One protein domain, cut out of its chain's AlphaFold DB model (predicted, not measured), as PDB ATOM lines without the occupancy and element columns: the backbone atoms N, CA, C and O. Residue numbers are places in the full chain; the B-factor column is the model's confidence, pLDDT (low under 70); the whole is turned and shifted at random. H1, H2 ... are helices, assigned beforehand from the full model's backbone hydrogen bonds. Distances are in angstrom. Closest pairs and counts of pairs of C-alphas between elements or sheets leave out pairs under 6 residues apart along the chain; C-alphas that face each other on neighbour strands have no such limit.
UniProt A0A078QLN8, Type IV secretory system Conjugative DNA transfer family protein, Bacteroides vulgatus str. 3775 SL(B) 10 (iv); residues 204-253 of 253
ATOM      1  N   MET A 204      57.135 -47.123  21.644       82.25
ATOM      2  CA  MET A 204      57.413 -46.574  20.312       82.25
ATOM      3  C   MET A 204      56.129 -46.321  19.514       82.25
ATOM      4  O   MET A 204      55.908 -45.211  19.031       82.25
ATOM      5  N   LEU A 205      55.246 -47.320  19.421       81.94
ATOM      6  CA  LEU A 205      53.975 -47.210  18.695       81.94
ATOM      7  C   LEU A 205      53.054 -46.140  19.291       81.94
ATOM      8  O   LEU A 205      52.461 -45.359  18.551       81.94
ATOM      9  N   GLN A 206      52.975 -46.058  20.621       84.19
ATOM     10  CA  GLN A 206      52.141 -45.068  21.300       84.19
ATOM     11  C   GLN A 206      52.672 -43.645  21.097       84.19
ATOM     12  O   GLN A 206      51.888 -42.730  20.853       84.19
ATOM     13  N   GLN A 207      53.993 -43.444  21.159       82.88
ATOM     14  CA  GLN A 207      54.607 -42.141  20.885       82.88
ATOM     15  C   GLN A 207      54.431 -41.724  19.424       82.88
ATOM     16  O   GLN A 207      54.121 -40.563  19.161       82.88
ATOM     17  N   ILE A 208      54.589 -42.655  18.478       83.75
ATOM     18  CA  ILE A 208      54.351 -42.380  17.055       83.75
ATOM     19  C   ILE A 208      52.890 -41.982  16.832       83.75
ATOM     20  O   ILE A 208      52.642 -40.973  16.178       83.75
ATOM     21  N   GLN A 209      51.939 -42.721  17.413       85.88
ATOM     22  CA  GLN A 209      50.513 -42.420  17.286       85.88
ATOM     23  C   GLN A 209      50.168 -41.052  17.890       85.88
ATOM     24  O   GLN A 209      49.543 -40.232  17.225       85.88
ATOM     25  N   ARG A 210      50.659 -40.751  19.101       88.50
ATOM     26  CA  ARG A 210      50.469 -39.435  19.734       88.50
ATOM     27  C   ARG A 210      51.038 -38.301  18.889       88.50
ATOM     28  O   ARG A 210      50.366 -37.295  18.710       88.50
ATOM     29  N   ASN A 211      52.245 -38.465  18.345       86.38
ATOM     30  CA  ASN A 211      52.837 -37.465  17.457       86.38
ATOM     31  C   ASN A 211      52.019 -37.292  16.175       86.38
ATOM     32  O   ASN A 211      51.842 -36.171  15.716       86.38
ATOM     33  N   TYR A 212      51.511 -38.379  15.597       87.25
ATOM     34  CA  TYR A 212      50.667 -38.321  14.408       87.25
ATOM     35  C   TYR A 212      49.359 -37.564  14.668       87.25
ATOM     36  O   TYR A 212      48.995 -36.679  13.890       87.25
ATOM     37  N   ASP A 213      48.687 -37.868  15.777       91.38
ATOM     38  CA  ASP A 213      47.441 -37.206  16.164       91.38
ATOM     39  C   ASP A 213      47.681 -35.732  16.522       91.38
ATOM     40  O   ASP A 213      46.906 -34.868  16.111       91.38
ATOM     41  N   GLN A 214      48.802 -35.423  17.183       91.94
ATOM     42  CA  GLN A 214      49.220 -34.047  17.455       91.94
ATOM     43  C   GLN A 214      49.471 -33.269  16.160       91.94
ATOM     44  O   GLN A 214      48.928 -32.184  15.994       91.94
ATOM     45  N   ILE A 215      50.220 -33.834  15.206       89.12
ATOM     46  CA  ILE A 215      50.485 -33.184  13.912       89.12
ATOM     47  C   ILE A 215      49.175 -32.912  13.160       89.12
ATOM     48  O   ILE A 215      49.039 -31.864  12.532       89.12
ATOM     49  N   LYS A 216      48.194 -33.824  13.226       91.00
ATOM     50  CA  LYS A 216      46.862 -33.591  12.647       91.00
ATOM     51  C   LYS A 216      46.125 -32.442  13.327       91.00
ATOM     52  O   LYS A 216      45.542 -31.615  12.628       91.00
ATOM     53  N   ALA A 217      46.144 -32.399  14.655       92.75
ATOM     54  CA  ALA A 217      45.519 -31.326  15.418       92.75
ATOM     55  C   ALA A 217      46.178 -29.970  15.114       92.75
ATOM     56  O   ALA A 217      45.474 -29.006  14.821       92.75
ATOM     57  N   ASP A 218      47.512 -29.922  15.082       91.88
ATOM     58  CA  ASP A 218      48.290 -28.723  14.758       91.88
ATOM     59  C   ASP A 218      48.010 -28.251  13.322       91.88
ATOM     60  O   ASP A 218      47.787 -27.066  13.084       91.88
ATOM     61  N   ALA A 219      47.954 -29.173  12.353       91.88
ATOM     62  CA  ALA A 219      47.614 -28.843  10.970       91.88
ATOM     63  C   ALA A 219      46.193 -28.272  10.853       91.88
ATOM     64  O   ALA A 219      45.985 -27.289  10.142       91.88
ATOM     65  N   GLN A 220      45.225 -28.847  11.572       92.25
ATOM     66  CA  GLN A 220      43.860 -28.324  11.596       92.25
ATOM     67  C   GLN A 220      43.793 -26.940  12.251       92.25
ATOM     68  O   GLN A 220      43.077 -26.072  11.755       92.25
ATOM     69  N   ALA A 221      44.549 -26.713  13.328       93.56
ATOM     70  CA  ALA A 221      44.635 -25.410  13.979       93.56
ATOM     71  C   ALA A 221      45.194 -24.345  13.023       93.56
ATOM     72  O   ALA A 221      44.573 -23.298  12.868       93.56
ATOM     73  N   ILE A 222      46.278 -24.654  12.300       92.44
ATOM     74  CA  ILE A 222      46.855 -23.756  11.285       92.44
ATOM     75  C   ILE A 222      45.837 -23.446  10.181       92.44
ATOM     76  O   ILE A 222      45.699 -22.293   9.786       92.44
ATOM     77  N   ILE A 223      45.102 -24.452   9.687       90.88
ATOM     78  CA  ILE A 223      44.054 -24.236   8.676       90.88
ATOM     79  C   ILE A 223      42.981 -23.293   9.219       90.88
ATOM     80  O   ILE A 223      42.598 -22.355   8.528       90.88
ATOM     81  N   ASN A 224      42.510 -23.521  10.443       90.94
ATOM     82  CA  ASN A 224      41.470 -22.693  11.043       90.94
ATOM     83  C   ASN A 224      41.951 -21.246  11.241       90.94
ATOM     84  O   ASN A 224      41.238 -20.320  10.870       90.94
ATOM     85  N   GLU A 225      43.167 -21.044  11.754       91.38
ATOM     86  CA  GLU A 225      43.766 -19.712  11.922       91.38
ATOM     87  C   GLU A 225      43.941 -18.980  10.583       91.38
ATOM     88  O   GLU A 225      43.624 -17.794  10.471       91.38
ATOM     89  N   GLU A 226      44.401 -19.678   9.541       88.25
ATOM     90  CA  GLU A 226      44.554 -19.093   8.207       88.25
ATOM     91  C   GLU A 226      43.200 -18.792   7.551       88.25
ATOM     92  O   GLU A 226      43.057 -17.747   6.916       88.25
ATOM     93  N   MET A 227      42.190 -19.649   7.739       85.88
ATOM     94  CA  MET A 227      40.825 -19.398   7.265       85.88
ATOM     95  C   MET A 227      40.209 -18.182   7.958       85.88
ATOM     96  O   MET A 227      39.635 -17.332   7.280       85.88
ATOM     97  N   GLU A 228      40.388 -18.041   9.272       87.44
ATOM     98  CA  GLU A 228      39.985 -16.839  10.008       87.44
ATOM     99  C   GLU A 228      40.732 -15.597   9.505       87.44
ATOM    100  O   GLU A 228      40.121 -14.549   9.284       87.44
ATOM    101  N   ARG A 229      42.043 -15.689   9.241       87.25
ATOM    102  CA  ARG A 229      42.803 -14.565   8.670       87.25
ATOM    103  C   ARG A 229      42.275 -14.161   7.295       87.25
ATOM    104  O   ARG A 229      42.138 -12.968   7.034       87.25
ATOM    105  N   ILE A 230      41.986 -15.134   6.427       86.75
ATOM    106  CA  ILE A 230      41.440 -14.891   5.084       86.75
ATOM    107  C   ILE A 230      40.069 -14.226   5.189       86.75
ATOM    108  O   ILE A 230      39.865 -13.196   4.557       86.75
ATOM    109  N   LYS A 231      39.170 -14.755   6.030       83.31
ATOM    110  CA  LYS A 231      37.824 -14.201   6.247       83.31
ATOM    111  C   LYS A 231      37.836 -12.748   6.744       83.31
ATOM    112  O   LYS A 231      36.906 -11.992   6.457       83.31
ATOM    113  N   ASN A 232      38.880 -12.362   7.482       83.00
ATOM    114  CA  ASN A 232      39.067 -11.015   8.022       83.00
ATOM    115  C   ASN A 232      39.770 -10.035   7.056       83.00
ATOM    116  O   ASN A 232      39.820  -8.841   7.356       83.00
ATOM    117  N   ASP A 233      40.286 -10.489   5.905       85.31
ATOM    118  CA  ASP A 233      40.879  -9.631   4.868       85.31
ATOM    119  C   ASP A 233      39.993  -9.602   3.603       85.31
ATOM    120  O   ASP A 233      40.011 -10.540   2.799       85.31
ATOM    121  N   PRO A 234      39.261  -8.496   3.360       79.56
ATOM    122  CA  PRO A 234      38.338  -8.373   2.232       79.56
ATOM    123  C   PRO A 234      38.983  -8.614   0.860       79.56
ATOM    124  O   PRO A 234      38.339  -9.157  -0.037       79.56
ATOM    125  N   LYS A 235      40.264  -8.251   0.685       81.31
ATOM    126  CA  LYS A 235      40.970  -8.427  -0.597       81.31
ATOM    127  C   LYS A 235      41.320  -9.889  -0.864       81.31
ATOM    128  O   LYS A 235      41.427 -10.291  -2.025       81.31
ATOM    129  N   LEU A 236      41.555 -10.669   0.193       78.12
ATOM    130  CA  LEU A 236      41.826 -12.102   0.085       78.12
ATOM    131  C   LEU A 236      40.531 -12.884  -0.150       78.12
ATOM    132  O   LEU A 236      40.528 -13.758  -1.016       78.12
ATOM    133  N   CYS A 237      39.439 -12.519   0.528       78.12
ATOM    134  CA  CYS A 237      38.096 -13.052   0.273       78.12
ATOM    135  C   CYS A 237      37.675 -12.899  -1.195       78.12
ATOM    136  O   CYS A 237      37.317 -13.888  -1.836       78.12
ATOM    137  N   GLU A 238      37.805 -11.692  -1.755       79.25
ATOM    138  CA  GLU A 238      37.440 -11.405  -3.150       79.25
ATOM    139  C   GLU A 238      38.272 -12.226  -4.150       79.25
ATOM    140  O   GLU A 238      37.741 -12.788  -5.107       79.25
ATOM    141  N   ARG A 239      39.583 -12.360  -3.910       80.69
ATOM    142  CA  ARG A 239      40.486 -13.129  -4.785       80.69
ATOM    143  C   ARG A 239      40.264 -14.636  -4.740       80.69
ATOM    144  O   ARG A 239      40.556 -15.308  -5.727       80.69
ATOM    145  N   LEU A 240      39.835 -15.162  -3.597       81.50
ATOM    146  CA  LEU A 240      39.665 -16.597  -3.372       81.50
ATOM    147  C   LEU A 240      38.207 -17.056  -3.529       81.50
ATOM    148  O   LEU A 240      37.957 -18.257  -3.489       81.50
ATOM    149  N   GLY A 241      37.261 -16.130  -3.731       78.12
ATOM    150  CA  GLY A 241      35.834 -16.440  -3.853       78.12
ATOM    151  C   GLY A 241      35.215 -16.953  -2.549       78.12
ATOM    152  O   GLY A 241      34.326 -17.801  -2.588       78.12
ATOM    153  N   ILE A 242      35.719 -16.487  -1.403       77.56
ATOM    154  CA  ILE A 242      35.282 -16.901  -0.062       77.56
ATOM    155  C   ILE A 242      34.475 -15.759   0.558       77.56
ATOM    156  O   ILE A 242      34.924 -14.615   0.528       77.56
ATOM    157  N   GLU A 243      33.312 -16.064   1.138       71.19
ATOM    158  CA  GLU A 243      32.472 -15.060   1.806       71.19
ATOM    159  C   GLU A 243      33.208 -14.436   3.001       71.19
ATOM    160  O   GLU A 243      33.808 -15.130   3.830       71.19
ATOM    161  N   SER A 244      33.187 -13.106   3.072       69.81
ATOM    162  CA  SER A 244      33.809 -12.361   4.171       69.81
ATOM    163  C   SER A 244      32.951 -12.409   5.440       69.81
ATOM    164  O   SER A 244      31.728 -12.534   5.369       69.81
ATOM    165  N   VAL A 245      33.556 -12.207   6.622       66.12
ATOM    166  CA  VAL A 245      32.795 -12.122   7.894       66.12
ATOM    167  C   VAL A 245      31.723 -11.018   7.841       66.12
ATOM    168  O   VAL A 245      30.677 -11.117   8.484       66.12
ATOM    169  N   ALA A 246      31.967  -9.961   7.060       61.41
ATOM    170  CA  ALA A 246      31.017  -8.875   6.850       61.41
ATOM    171  C   ALA A 246      29.793  -9.306   6.023       61.41
ATOM    172  O   ALA A 246      28.694  -8.823   6.284       61.41
ATOM    173  N   GLU A 247      29.958 -10.213   5.057       60.16
ATOM    174  CA  GLU A 247      28.862 -10.768   4.253       60.16
ATOM    175  C   GLU A 247      28.097 -11.868   4.992       60.16
ATOM    176  O   GLU A 247      26.867 -11.880   4.931       60.16
ATOM    177  N   GLU A 248      28.790 -12.728   5.751       63.06
ATOM    178  CA  GLU A 248      28.150 -13.744   6.604       63.06
ATOM    179  C   GLU A 248      27.231 -13.085   7.650       63.06
ATOM    180  O   GLU A 248      26.086 -13.504   7.820       63.06
ATOM    181  N   LYS A 249      27.673 -11.992   8.296       61.88
ATOM    182  CA  LYS A 249      26.838 -11.243   9.256       61.88
ATOM    183  C   LYS A 249      25.628 -10.567   8.611       61.88
ATOM    184  O   LYS A 249      24.578 -10.504   9.234       61.88
ATOM    185  N   ARG A 250      25.752 -10.106   7.366       60.44
ATOM    186  CA  ARG A 250      24.675  -9.413   6.639       60.44
ATOM    187  C   ARG A 250      23.574 -10.348   6.129       60.44
ATOM    188  O   ARG A 250      22.500  -9.867   5.798       60.44
ATOM    189  N   LYS A 251      23.857 -11.651   6.011       60.03
ATOM    190  CA  LYS A 251      22.879 -12.698   5.660       60.03
ATOM    191  C   LYS A 251      22.200 -13.330   6.881       60.03
ATOM    192  O   LYS A 251      21.203 -14.027   6.711       60.03
ATOM    193  N   ALA A 252      22.779 -13.164   8.071       60.09
ATOM    194  CA  ALA A 252      22.264 -13.719   9.322       60.09
ATOM    195  C   ALA A 252      21.289 -12.775  10.058       60.09
ATOM    196  O   ALA A 252      20.618 -13.220  10.989       60.09
ATOM    197  N   GLU A 253      21.224 -11.504   9.647       46.88
ATOM    198  CA  GLU A 253      20.197 -10.514  10.018       46.88
ATOM    199  C   GLU A 253      19.028 -10.529   9.022       46.88
ATOM    200  O   GLU A 253      17.873 -10.386   9.482       46.88
TER     201      GLU A 253
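AT A GLANCE: This is residues 204 to 253 of the 253 residues of the protein "Type IV secretory system Conjugative DNA transfer family protein" of Bacteroides vulgatus str. 3775 SL(B) 10 (iv) (UniProt A0A078QLN8). One long helix, H1, makes most of the length, and two short helices, H2 and H3, turn off at its last residues to make a small, loose foot. Residues 204 to 226 of H1 stick out as a free arm. The printed part has 50 residues with three named helices in the order H1, H2, H3 and no named strand: the class is all helix. The whole is extended, with a radius of gyration of the C-alphas of 16.5 A and spans of 51 by 24 by 13 A.

HOW THE PARTS SIT: Begin with H1, residues 204 to 231, whose residues 204 to 226 stand free. A tight link leads to H2, residues 234 to 240. With residues 230 to 231 alone, H1 only just touches H2, with 3 pairs of C-alphas within 8 A, and only at the corner by their link; look at Ile 230 and Leu 236, whose C-alphas are the closest at 5.7 A. The two run opposite ways at a steep tilt of 63 degrees. Another tight link leads to H3, residues 245 to 252. H3 is close to H1 but not clearly touching: the closest C-alphas, of Lys 231 and Val 245, are 5.7 A apart, and the lines are about perpendicular at 80 degrees. H2 and H3 are apart. In H1, H2 and H3 every backbone O i to N i+4 pair is within hydrogen-bond range.

IN THESE COORDINATES: Find C-alpha 204 at (57.413, -46.574, 20.312); from there H1 runs 40.4 A to C-alpha 231 at (37.824, -14.201, 6.247). H2, Pro 234 to Leu 240, measures 10.0 A. H3, Val 245 to Ala 252, measures 10.7 A and ends at C-alpha 252, (22.264, -13.719, 9.322).

THE WHOLE: The C-alphas of Met 204 and Glu 253, the two farthest apart, are 52.8 A apart. The printed part has no cut, and both links are tight. Read the B-factor column for the model's confidence: the mean pLDDT of the printed part is 80.7, and residues 244 to 253 are under 70.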